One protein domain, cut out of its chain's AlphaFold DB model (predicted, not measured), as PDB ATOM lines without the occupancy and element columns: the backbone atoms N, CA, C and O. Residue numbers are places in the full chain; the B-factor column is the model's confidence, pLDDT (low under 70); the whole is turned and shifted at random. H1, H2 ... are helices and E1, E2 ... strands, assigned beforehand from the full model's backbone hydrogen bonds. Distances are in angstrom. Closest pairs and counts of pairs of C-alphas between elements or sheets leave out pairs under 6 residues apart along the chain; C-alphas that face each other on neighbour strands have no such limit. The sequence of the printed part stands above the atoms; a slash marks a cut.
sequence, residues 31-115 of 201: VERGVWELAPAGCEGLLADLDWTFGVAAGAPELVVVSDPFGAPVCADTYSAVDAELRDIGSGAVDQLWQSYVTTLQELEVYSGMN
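Overview. This is residues 31 to 115 of the 201 residues of an uncharacterized protein of Sandaracinus sp (UniProt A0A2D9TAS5). A small sheet of three strands, E1, E2 and E3, has the helical hairpin of H2 and the long H3 packed on one face and the short H1 over the other. Residues 110 to 115, of which 110 to 114 belong to H3, stick out free. The printed part has 85 residues, with named elements in the order H1 E1 E2 E3 H2 H3, of mixed class, helices and strands; the sheet, ordered E1 E2 E3, is a meander, each strand the antiparallel neighbour of the one before. It is compact, with a radius of gyration of the C-alphas of 12.7 A, and spans 41 by 27 by 19 A.

Along the chain. H1, residues 33 to 36, begins at C-alpha 33 (202.493, 38.359, 110.525) and measures 5.5 A. E1 is residues 53 to 57, 13.0 A; E2 is 60 to 67, 16.5 A, and bends by 73 degrees at residue 63; E3 is 73 to 78, 14.8 A. H2, residues 79 to 88, measures 14.4 A. H3, residues 93 to 114, measures 31.7 A and ends at C-alpha 114 (217.213, 52.757, 119.280).

Arrangement. E1 and E2 form a hairpin, with N 55 and O 65 2.9 A apart; E2 and E3 form another, with N 64 and O 77 at 2.7 A, both within hydrogen-bond range. H1 is on the sheet, on the opposite face to H2 and H3; the closest C-alphas of H1 and E2, Trp 36 and Val 65, are 6.4 A apart. H2, over E2 and E3, runs along the strands, at 2 degrees to E2 on the local plane. H3 has a height over the sheet of 8.1 A. H3 touches H2 with residues 93 to 101 alone, closest at the C-alphas of Asp 83 and Val 94, 6.3 A, at a shallow tilt of 8 degrees, opposite ways. Every O i to N i+4 pair is within hydrogen-bond range in H2 and H3; H1 is too short for one.

Size, cuts and confidence. The farthest C-alphas, Asp 49 and Asn 115, are 41.0 A apart. The printed part has no cut; the link H1 to E1 is long, with 16 residues. Residues 49 to 50, 90 to 93 and 110 to 115 have pLDDT under 70.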
ATOM      1  N   VAL A  31     202.016  39.705 117.833       92.38
ATOM      2  CA  VAL A  31     201.498  38.569 117.073       92.38
ATOM      3  C   VAL A  31     202.155  38.565 115.703       92.38
ATOM      4  O   VAL A  31     202.107  39.558 114.982       92.38
ATOM      5  N   GLU A  32     202.786  37.451 115.337       93.31
ATOM      6  CA  GLU A  32     203.503  37.327 114.068       93.31
ATOM      7  C   GLU A  32     202.597  37.543 112.854       93.31
ATOM      8  O   GLU A  32     201.412  37.204 112.854       93.31
ATOM      9  N   ARG A  33     203.199  38.036 111.767       88.56
ATOM     10  CA  ARG A  33     202.493  38.359 110.525       88.56
ATOM     11  C   ARG A  33     201.669  37.216 109.951       88.56
ATOM     12  O   ARG A  33     200.520  37.415 109.586       88.56
ATOM     13  N   GLY A  34     202.226  36.009 109.953       88.75
ATOM     14  CA  GLY A  34     201.512  34.835 109.462       88.75
ATOM     15  C   GLY A  34     200.290  34.457 110.300       88.75
ATOM     16  O   GLY A  34     199.415  33.779 109.785       88.75
ATOM     17  N   VAL A  35     200.216  34.874 111.568       90.50
ATOM     18  CA  VAL A  35     199.087  34.565 112.454       90.50
ATOM     19  C   VAL A  35     197.987  35.607 112.299       90.50
ATOM     20  O   VAL A  35     196.831  35.239 112.122       90.50
ATOM     21  N   TRP A  36     198.325  36.899 112.331       91.12
ATOM     22  CA  TRP A  36     197.299  37.941 112.269       91.12
ATOM     23  C   TRP A  36     196.713  38.127 110.868       91.12
ATOM     24  O   TRP A  36     195.542  38.464 110.762       91.12
ATOM     25  N   GLU A  37     197.457  37.834 109.795       90.38
ATOM     26  CA  GLU A  37     196.895  37.838 108.432       90.38
ATOM     27  C   GLU A  37     195.870  36.705 108.210       90.38
ATOM     28  O   GLU A  37     195.086  36.764 107.264       90.38
ATOM     29  N   LEU A  38     195.856  35.677 109.072       88.69
ATOM     30  CA  LEU A  38     194.809  34.647 109.084       88.69
ATOM     31  C   LEU A  38     193.553  35.102 109.831       88.69
ATOM     32  O   LEU A  38     192.489  34.515 109.628       88.69
ATOM     33  N   ALA A  39     193.675  36.116 110.690       90.19
ATOM     34  CA  ALA A  39     192.539  36.712 111.362       90.19
ATOM     35  C   ALA A  39     191.728  37.522 110.335       90.19
ATOM     36  O   ALA A  39     192.299  38.349 109.615       90.19
ATOM     37  N   PRO A  40     190.406  37.320 110.246       88.94
ATOM     38  CA  PRO A  40     189.527  38.241 109.545       88.94
ATOM     39  C   PRO A  40     189.758  39.691 109.994       88.94
ATOM     40  O   PRO A  40     189.991  39.964 111.173       88.94
ATOM     41  N   ALA A  41     189.678  40.622 109.046       88.38
ATOM     42  CA  ALA A  41     189.639  42.040 109.374       88.38
ATOM     43  C   ALA A  41     188.273  42.379 109.982       88.38
ATOM     44  O   ALA A  41     187.246  42.006 109.408       88.38
ATOM     45  N   GLY A  42     188.278  43.115 111.091       87.19
ATOM     46  CA  GLY A  42     187.058  43.498 111.799       87.19
ATOM     47  C   GLY A  42     186.665  42.513 112.893       87.19
ATOM     48  O   GLY A  42     186.690  41.299 112.684       87.19
ATOM     49  N   CYS A  43     186.293  43.038 114.060       87.50
ATOM     50  CA  CYS A  43     185.845  42.226 115.193       87.50
ATOM     51  C   CYS A  43     184.320  42.107 115.320       87.50
ATOM     52  O   CYS A  43     183.865  41.381 116.195       87.50
ATOM     53  N   GLU A  44     183.559  42.726 114.409       85.75
ATOM     54  CA  GLU A  44     182.122  42.996 114.544       85.75
ATOM     55  C   GLU A  44     181.305  41.804 115.075       85.75
ATOM     56  O   GLU A  44     180.981  40.857 114.350       85.75
ATOM     57  N   GLY A  45     180.935  41.867 116.359       79.81
ATOM     58  CA  GLY A  45     180.064  40.878 117.003       79.81
ATOM     59  C   GLY A  45     180.747  39.546 117.326       79.81
ATOM     60  O   GLY A  45     180.068  38.578 117.676       79.81
ATOM     61  N   LEU A  46     182.074  39.485 117.222       82.12
ATOM     62  CA  LEU A  46     182.882  38.304 117.528       82.12
ATOM     63  C   LEU A  46     183.340  38.278 118.987       82.12
ATOM     64  O   LEU A  46     183.748  37.222 119.458       82.12
ATOM     65  N   LEU A  47     183.253  39.405 119.704       84.44
ATOM     66  CA  LEU A  47     183.803  39.563 121.056       84.44
ATOM     67  C   LEU A  47     182.811  39.270 122.196       84.44
ATOM     68  O   LEU A  47     183.116  39.530 123.362       84.44
ATOM     69  N   ALA A  48     181.640  38.711 121.896       79.62
ATOM     70  CA  ALA A  48     180.623  38.413 122.904       79.62
ATOM     71  C   ALA A  48     180.993  37.217 123.809       79.62
ATOM     72  O   ALA A  48     181.470  36.184 123.340       79.62
ATOM     73  N   ASP A  49     180.692  37.353 125.106       69.88
ATOM     74  CA  ASP A  49     180.558  36.267 126.095       69.88
ATOM     75  C   ASP A  49     181.781  35.355 126.357       69.88
ATOM     76  O   ASP A  49     181.621  34.238 126.859       69.88
ATOM     77  N   LEU A  50     183.011  35.808 126.085       65.19
ATOM     78  CA  LEU A  50     184.229  35.007 126.293       65.19
ATOM     79  C   LEU A  50     185.403  35.809 126.881       65.19
ATOM     80  O   LEU A  50     185.499  37.025 126.733       65.19
ATOM     81  N   ASP A  51     186.320  35.084 127.533       79.00
ATOM     82  CA  ASP A  51     187.617  35.603 127.969       79.00
ATOM     83  C   ASP A  51     188.585  35.632 126.777       79.00
ATOM     84  O   ASP A  51     189.133  34.608 126.368       79.00
ATOM     85  N   TRP A  52     188.800  36.813 126.208       86.94
ATOM     86  CA  TRP A  52     189.682  36.994 125.058       86.94
ATOM     87  C   TRP A  52     191.124  37.276 125.467       86.94
ATOM     88  O   TRP A  52     191.402  37.871 126.512       86.94
ATOM     89  N   THR A  53     192.053  36.892 124.598       90.38
ATOM     90  CA  THR A  53     193.454  37.303 124.695       90.38
ATOM     91  C   THR A  53     193.767  38.324 123.612       90.38
ATOM     92  O   THR A  53     193.280  38.227 122.489       90.38
ATOM     93  N   PHE A  54     194.573  39.325 123.959       92.12
ATOM     94  CA  PHE A  54     194.871  40.452 123.082       92.12
ATOM     95  C   PHE A  54     196.366  40.516 122.781       92.12
ATOM     96  O   PHE A  54     197.201  40.251 123.649       92.12
ATOM     97  N   GLY A  55     196.695  40.908 121.556       93.44
ATOM     98  CA  GLY A  55     198.052  41.175 121.095       93.44
ATOM     99  C   GLY A  55     198.088  42.373 120.148       93.44
ATOM    100  O   GLY A  55     197.045  42.893 119.758       93.44
ATOM    101  N   VAL A  56     199.284  42.805 119.761       94.12
ATOM    102  CA  VAL A  56     199.475  43.804 118.692       94.12
ATOM    103  C   VAL A  56     200.043  43.135 117.449       94.12
ATOM    104  O   VAL A  56     200.862  42.221 117.558       94.12
ATOM    105  N   ALA A  57     199.632  43.564 116.262       93.50
ATOM    106  CA  ALA A  57     200.115  42.956 115.026       93.50
ATOM    107  C   ALA A  57     201.583  43.336 114.746       93.50
ATOM    108  O   ALA A  57     201.954  44.510 114.675       93.50
ATOM    109  N   ALA A  58     202.440  42.334 114.538       90.44
ATOM    110  CA  ALA A  58     203.836  42.555 114.175       90.44
ATOM    111  C   ALA A  58     203.930  43.252 112.807       90.44
ATOM    112  O   ALA A  58     203.401  42.762 111.804       90.44
ATOM    113  N   GLY A  59     204.632  44.387 112.773       86.75
ATOM    114  CA  GLY A  59     204.785  45.230 111.582       86.75
ATOM    115  C   GLY A  59     203.592  46.144 111.265       86.75
ATOM    116  O   GLY A  59     203.692  46.908 110.309       86.75
ATOM    117  N   ALA A  60     202.514  46.076 112.052       90.12
ATOM    118  CA  ALA A  60     201.342  46.952 111.987       90.12
ATOM    119  C   ALA A  60     200.802  47.206 113.415       90.12
ATOM    120  O   ALA A  60     199.701  46.768 113.753       90.12
ATOM    121  N   PRO A  61     201.593  47.840 114.307       87.19
ATOM    122  CA  PRO A  61     201.269  47.951 115.734       87.19
ATOM    123  C   PRO A  61     200.001  48.769 116.034       87.19
ATOM    124  O   PRO A  61     199.492  48.734 117.154       87.19
ATOM    125  N   GLU A  62     199.469  49.490 115.049       88.00
ATOM    126  CA  GLU A  62     198.162  50.142 115.103       88.00
ATOM    127  C   GLU A  62     196.985  49.152 115.196       88.00
ATOM    128  O   GLU A  62     195.901  49.538 115.637       88.00
ATOM    129  N   LEU A  63     197.201  47.886 114.823       92.50
ATOM    130  CA  LEU A  63     196.198  46.827 114.878       92.50
ATOM    131  C   LEU A  63     196.341  45.988 116.153       92.50
ATOM    132  O   LEU A  63     197.424  45.510 116.505       92.50
ATOM    133  N   VAL A  64     195.209  45.764 116.808       94.19
ATOM    134  CA  VAL A  64     195.012  44.810 117.893       94.19
ATOM    135  C   VAL A  64     194.524  43.499 117.291       94.19
ATOM    136  O   VAL A  64     193.573  43.465 116.514       94.19
ATOM    137  N   VAL A  65     195.181  42.410 117.665       95.31
ATOM    138  CA  VAL A  65     194.772  41.054 117.304       95.31
ATOM    139  C   VAL A  65     194.062  40.452 118.499       95.31
ATOM    140  O   VAL A  65     194.612  40.445 119.605       95.31
ATOM    141  N   VAL A  66     192.859  39.942 118.272       93.94
ATOM    142  CA  VAL A  66     192.087  39.241 119.292       93.94
ATOM    143  C   VAL A  66     192.150  37.750 119.022       93.94
ATOM    144  O   VAL A  66     191.914  37.300 117.899       93.94
ATOM    145  N   SER A  67     192.460  36.991 120.065       92.50
ATOM    146  CA  SER A  67     192.533  35.539 120.032       92.50
ATOM    147  C   SER A  67     191.593  34.929 121.063       92.50
ATOM    148  O   SER A  67     191.393  35.471 122.156       92.50
ATOM    149  N   ASP A  68     191.032  33.775 120.720       88.75
ATOM    150  CA  ASP A  68     190.164  33.003 121.604       88.75
ATOM    151  C   ASP A  68     190.935  32.442 122.826       88.75
ATOM    152  O   ASP A  68     192.172  32.514 122.874       88.75
ATOM    153  N   PRO A  69     190.250  31.853 123.827       86.00
ATOM    154  CA  PRO A  69     190.915  31.224 124.973       86.00
ATOM    155  C   PRO A  69     191.902  30.098 124.610       86.00
ATOM    156  O   PRO A  69     192.705  29.688 125.450       86.00
ATOM    157  N   PHE A  70     191.835  29.561 123.387       87.44
ATOM    158  CA  PHE A  70     192.722  28.516 122.875       87.44
ATOM    159  C   PHE A  70     193.919  29.083 122.091       87.44
ATOM    160  O   PHE A  70     194.788  28.316 121.669       87.44
ATOM    161  N   GLY A  71     193.997  30.408 121.931       85.62
ATOM    162  CA  GLY A  71     195.056  31.111 121.214       85.62
ATOM    163  C   GLY A  71     194.867  31.164 119.696       85.62
ATOM    164  O   GLY A  71     195.812  31.528 118.993       85.62
ATOM    165  N   ALA A  72     193.694  30.802 119.172       89.31
ATOM    166  CA  ALA A  72     193.398  30.940 117.751       89.31
ATOM    167  C   ALA A  72     193.029  32.397 117.418       89.31
ATOM    168  O   ALA A  72     192.249  32.998 118.160       89.31
ATOM    169  N   PRO A  73     193.552  32.968 116.316       90.31
ATOM    170  CA  PRO A  73     193.215  34.329 115.916       90.31
ATOM    171  C   PRO A  73     191.744  34.413 115.492       90.31
ATOM    172  O   PRO A  73     191.287  33.635 114.653       90.31
ATOM    173  N   VAL A  74     191.020  35.371 116.064       92.12
ATOM    174  CA  VAL A  74     189.585  35.599 115.826       92.12
ATOM    175  C   VAL A  74     189.373  36.777 114.890       92.12
ATOM    176  O   VAL A  74     188.616  36.662 113.931       92.12
ATOM    177  N   CYS A  75     190.042  37.896 115.164       94.00
ATOM    178  CA  CYS A  75     189.976  39.109 114.356       94.00
ATOM    179  C   CYS A  75     191.228  39.971 114.549       94.00
ATOM    180  O   CYS A  75     191.945  39.843 115.548       94.00
ATOM    181  N   ALA A  76     191.480  40.861 113.592       94.75
ATOM    182  CA  ALA A  76     192.430  41.957 113.734       94.75
ATOM    183  C   ALA A  76     191.759  43.279 113.342       94.75
ATOM    184  O   ALA A  76     191.174  43.388 112.259       94.75
ATOM    185  N   ASP A  77     191.845  44.283 114.214       94.75
ATOM    186  CA  ASP A  77     191.265  45.609 113.980       94.75
ATOM    187  C   ASP A  77     192.003  46.690 114.782       94.75
ATOM    188  O   ASP A  77     192.829  46.412 115.646       94.75
ATOM    189  N   THR A  78     191.719  47.950 114.495       92.75
ATOM    190  CA  THR A  78     192.139  49.102 115.288       92.75
ATOM    191  C   THR A  78     191.686  48.986 116.742       92.75
ATOM    192  O   THR A  78     190.610  48.465 117.042       92.75
ATOM    193  N   TYR A  79     192.472  49.570 117.653       90.81
ATOM    194  CA  TYR A  79     192.097  49.659 119.067       90.81
ATOM    195  C   TYR A  79     190.679  50.219 119.257       90.81
ATOM    196  O   TYR A  79     189.903  49.674 120.032       90.81
ATOM    197  N   SER A  80     190.322  51.283 118.528       90.00
ATOM    198  CA  SER A  80     189.017  51.942 118.658       90.00
ATOM    199  C   SER A  80     187.833  51.036 118.328       90.00
ATOM    200  O   SER A  80     186.783  51.180 118.946       90.00
ATOM    201  N   ALA A  81     187.984  50.124 117.365       90.19
ATOM    202  CA  ALA A  81     186.922  49.189 117.008       90.19
ATOM    203  C   ALA A  81     186.732  48.130 118.104       90.19
ATOM    204  O   ALA A  81     185.617  47.909 118.569       90.19
ATOM    205  N   VAL A  82     187.839  47.566 118.598       89.38
ATOM    206  CA  VAL A  82     187.828  46.599 119.708       89.38
ATOM    207  C   VAL A  82     187.267  47.231 120.992       89.38
ATOM    208  O   VAL A  82     186.462  46.616 121.685       89.38
ATOM    209  N   ASP A  83     187.653  48.472 121.294       88.19
ATOM    210  CA  ASP A  83     187.166  49.258 122.437       88.19
ATOM    211  C   ASP A  83     185.650  49.485 122.385       88.19
ATOM    212  O   ASP A  83     184.966  49.280 123.388       88.19
ATOM    213  N   ALA A  84     185.120  49.862 121.217       86.94
ATOM    214  CA  ALA A  84     183.689  50.078 121.030       86.94
ATOM    215  C   ALA A  84     182.883  48.802 121.320       86.94
ATOM    216  O   ALA A  84     181.937  48.834 122.105       86.94
ATOM    217  N   GLU A  85     183.309  47.666 120.771       85.75
ATOM    218  CA  GLU A  85     182.617  46.393 120.978       85.75
ATOM    219  C   GLU A  85     182.688  45.905 122.428       85.75
ATOM    220  O   GLU A  85     181.691  45.448 122.990       85.75
ATOM    221  N   LEU A  86     183.848  46.033 123.078       84.75
ATOM    222  CA  LEU A  86     183.996  45.630 124.479       84.75
ATOM    223  C   LEU A  86     183.164  46.502 125.432       84.75
ATOM    224  O   LEU A  86     182.672  45.998 126.450       84.75
ATOM    225  N   ARG A  87     182.989  47.792 125.110       83.00
ATOM    226  CA  ARG A  87     182.112  48.701 125.865       83.00
ATOM    227  C   ARG A  87     180.641  48.347 125.709       83.00
ATOM    228  O   ARG A  87     179.932  48.364 126.714       83.00
ATOM    229  N   ASP A  88     180.204  47.962 124.513       79.94
ATOM    230  CA  ASP A  88     178.823  47.523 124.267       79.94
ATOM    231  C   ASP A  88     178.448  46.279 125.095       79.94
ATOM    232  O   ASP A  88     177.287  46.091 125.465       79.94
ATOM    233  N   ILE A  89     179.442  45.459 125.454       75.62
ATOM    234  CA  ILE A  89     179.281  44.251 126.279       75.62
ATOM    235  C   ILE A  89     179.467  44.552 127.786       75.62
ATOM    236  O   ILE A  89     179.141  43.727 128.640       75.62
ATOM    237  N   GLY A  90     179.941  45.751 128.149       65.88
ATOM    238  CA  GLY A  90     180.112  46.181 129.542       65.88
ATOM    239  C   GLY A  90     181.321  45.559 130.252       65.88
ATOM    240  O   GLY A  90     181.287  45.345 131.467       65.88
ATOM    241  N   SER A  91     182.387  45.241 129.513       65.25
ATOM    242  CA  SER A  91     183.570  44.590 130.078       65.25
ATOM    243  C   SER A  91     184.496  45.575 130.802       65.25
ATOM    244  O   SER A  91     185.011  46.521 130.209       65.25
ATOM    245  N   GLY A  92     184.820  45.300 132.072       66.50
ATOM    246  CA  GLY A  92     185.882  46.007 132.808       66.50
ATOM    247  C   GLY A  92     187.300  45.769 132.258       66.50
ATOM    248  O   GLY A  92     188.257  46.355 132.756       66.50
ATOM    249  N   ALA A  93     187.451  44.919 131.236       68.81
ATOM    250  CA  ALA A  93     188.724  44.649 130.570       68.81
ATOM    251  C   ALA A  93     189.193  45.794 129.652       68.81
ATOM    252  O   ALA A  93     190.358  45.804 129.254       68.81
ATOM    253  N   VAL A  94     188.324  46.762 129.337       77.75
ATOM    254  CA  VAL A  94     188.631  47.883 128.430       77.75
ATOM    255  C   VAL A  94     189.778  48.747 128.962       77.75
ATOM    256  O   VAL A  94     190.751  48.989 128.248       77.75
ATOM    257  N   ASP A  95     189.731  49.133 130.238       78.31
ATOM    258  CA  ASP A  95     190.776  49.971 130.842       78.31
ATOM    259  C   ASP A  95     192.132  49.259 130.884       78.31
ATOM    260  O   ASP A  95     193.183  49.871 130.673       78.31
ATOM    261  N   GLN A  96     192.120  47.950 131.146       81.88
ATOM    262  CA  GLN A  96     193.334  47.144 131.164       81.88
ATOM    263  C   GLN A  96     193.912  46.986 129.754       81.88
ATOM    264  O   GLN A  96     195.121  47.148 129.573       81.88
ATOM    265  N   LEU A  97     193.060  46.720 128.759       85.06
ATOM    266  CA  LEU A  97     193.461  46.625 127.359       85.06
ATOM    267  C   LEU A  97     194.079  47.939 126.876       85.06
ATOM    268  O   LEU A  97     195.154  47.913 126.279       85.06
ATOM    269  N   TRP A  98     193.457  49.077 127.189       86.06
ATOM    270  CA  TRP A  98     193.989  50.398 126.863       86.06
ATOM    271  C   TRP A  98     195.385  50.624 127.444       86.06
ATOM    272  O   TRP A  98     196.319  50.978 126.718       86.06
ATOM    273  N   GLN A  99     195.555  50.391 128.750       86.50
ATOM    274  CA  GLN A  99     196.844  50.587 129.419       86.50
ATOM    275  C   GLN A  99     197.929  49.694 128.808       86.50
ATOM    276  O   GLN A  99     199.037  50.166 128.532       86.50
ATOM    277  N   SER A 100     197.614  48.423 128.553       86.75
ATOM    278  CA  SER A 100     198.524  47.483 127.901       86.75
ATOM    279  C   SER A 100     198.849  47.885 126.456       86.75
ATOM    280  O   SER A 100     200.015  47.820 126.060       86.75
ATOM    281  N   TYR A 101     197.872  48.364 125.682       87.62
ATOM    282  CA  TYR A 101     198.066  48.827 124.306       87.62
ATOM    283  C   TYR A 101     198.990  50.052 124.236       87.62
ATOM    284  O   TYR A 101     200.014  50.009 123.553       87.62
ATOM    285  N   VAL A 102     198.712  51.101 125.018       86.69
ATOM    286  CA  VAL A 102     199.551  52.314 125.066       86.69
ATOM    287  C   VAL A 102     200.970  51.997 125.537       86.69
ATOM    288  O   VAL A 102     201.934  52.484 124.945       86.69
ATOM    289  N   THR A 103     201.117  51.143 126.555       86.19
ATOM    290  CA  THR A 103     202.438  50.687 127.025       86.19
ATOM    291  C   THR A 103     203.210  49.998 125.899       86.19
ATOM    292  O   THR A 103     204.396  50.249 125.702       86.19
ATOM    293  N   THR A 104     202.525  49.171 125.107       84.88
ATOM    294  CA  THR A 104     203.133  48.441 123.989       84.88
ATOM    295  C   THR A 104     203.610  49.371 122.881       84.88
ATOM    296  O   THR A 104     204.727  49.196 122.393       84.88
ATOM    297  N   LEU A 105     202.810  50.375 122.514       84.81
ATOM    298  CA  LEU A 105     203.203  51.376 121.521       84.81
ATOM    299  C   LEU A 105     204.428  52.176 121.977       84.81
ATOM    300  O   LEU A 105     205.378  52.317 121.212       84.81
ATOM    301  N   GLN A 106     204.454  52.627 123.235       83.94
ATOM    302  CA  GLN A 106     205.595  53.365 123.787       83.94
ATOM    303  C   GLN A 106     206.884  52.536 123.761       83.94
ATOM    304  O   GLN A 106     207.943  53.042 123.393       83.94
ATOM    305  N   GLU A 107     206.815  51.254 124.125       78.56
ATOM    306  CA  GLU A 107     207.982  50.372 124.065       78.56
ATOM    307  C   GLU A 107     208.452  50.154 122.621       78.56
ATOM    308  O   GLU A 107     209.649  50.252 122.344       78.56
ATOM    309  N   LEU A 108     207.529  49.922 121.686       79.38
ATOM    310  CA  LEU A 108     207.849  49.744 120.267       79.38
ATOM    311  C   LEU A 108     208.474  50.997 119.634       79.38
ATOM    312  O   LEU A 108     209.428  50.876 118.862       79.38
ATOM    313  N   GLU A 109     208.005  52.193 119.991       72.00
ATOM    314  CA  GLU A 109     208.607  53.467 119.575       72.00
ATOM    315  C   GLU A 109     210.017  53.661 120.150       72.00
ATOM    316  O   GLU A 109     210.933  54.126 119.468       72.00
ATOM    317  N   VAL A 110     210.234  53.259 121.403       58.97
ATOM    318  CA  VAL A 110     211.562  53.299 122.026       58.97
ATOM    319  C   VAL A 110     212.525  52.341 121.307       58.97
ATOM    320  O   VAL A 110     213.676  52.706 121.044       58.97
ATOM    321  N   TYR A 111     212.065  51.152 120.909       53.91
ATOM    322  CA  TYR A 111     212.871  50.205 120.132       53.91
ATOM    323  C   TYR A 111     213.119  50.649 118.684       53.91
ATOM    324  O   TYR A 111     214.204  50.381 118.155       53.91
ATOM    325  N   SER A 112     212.184  51.350 118.038       54.44
ATOM    326  CA  SER A 112     212.415  51.916 116.701       54.44
ATOM    327  C   SER A 112     213.405  53.089 116.750       54.44
ATOM    328  O   SER A 112     214.307  53.166 115.912       54.44
ATOM    329  N   GLY A 113     213.346  53.912 117.803       44.91
ATOM    330  CA  GLY A 113     214.296  54.998 118.062       44.91
ATOM    331  C   GLY A 113     215.718  54.538 118.415       44.91
ATOM    332  O   GLY A 113     216.678  55.256 118.130       44.91
ATOM    333  N   MET A 114     215.890  53.338 118.983       45.25
ATOM    334  CA  MET A 114     217.213  52.757 119.280       45.25
ATOM    335  C   MET A 114     217.835  51.974 118.109       45.25
ATOM    336  O   MET A 114     219.040  51.725 118.129       45.25
ATOM    337  N   ASN A 115     217.059  51.628 117.074       43.41
ATOM    338  CA  ASN A 115     217.528  50.872 115.903       43.41
ATOM    339  C   ASN A 115     217.769  51.726 114.642       43.41
ATOM    340  O   ASN A 115     218.086  51.186 113.581       43.41
TER     341      ASN A 115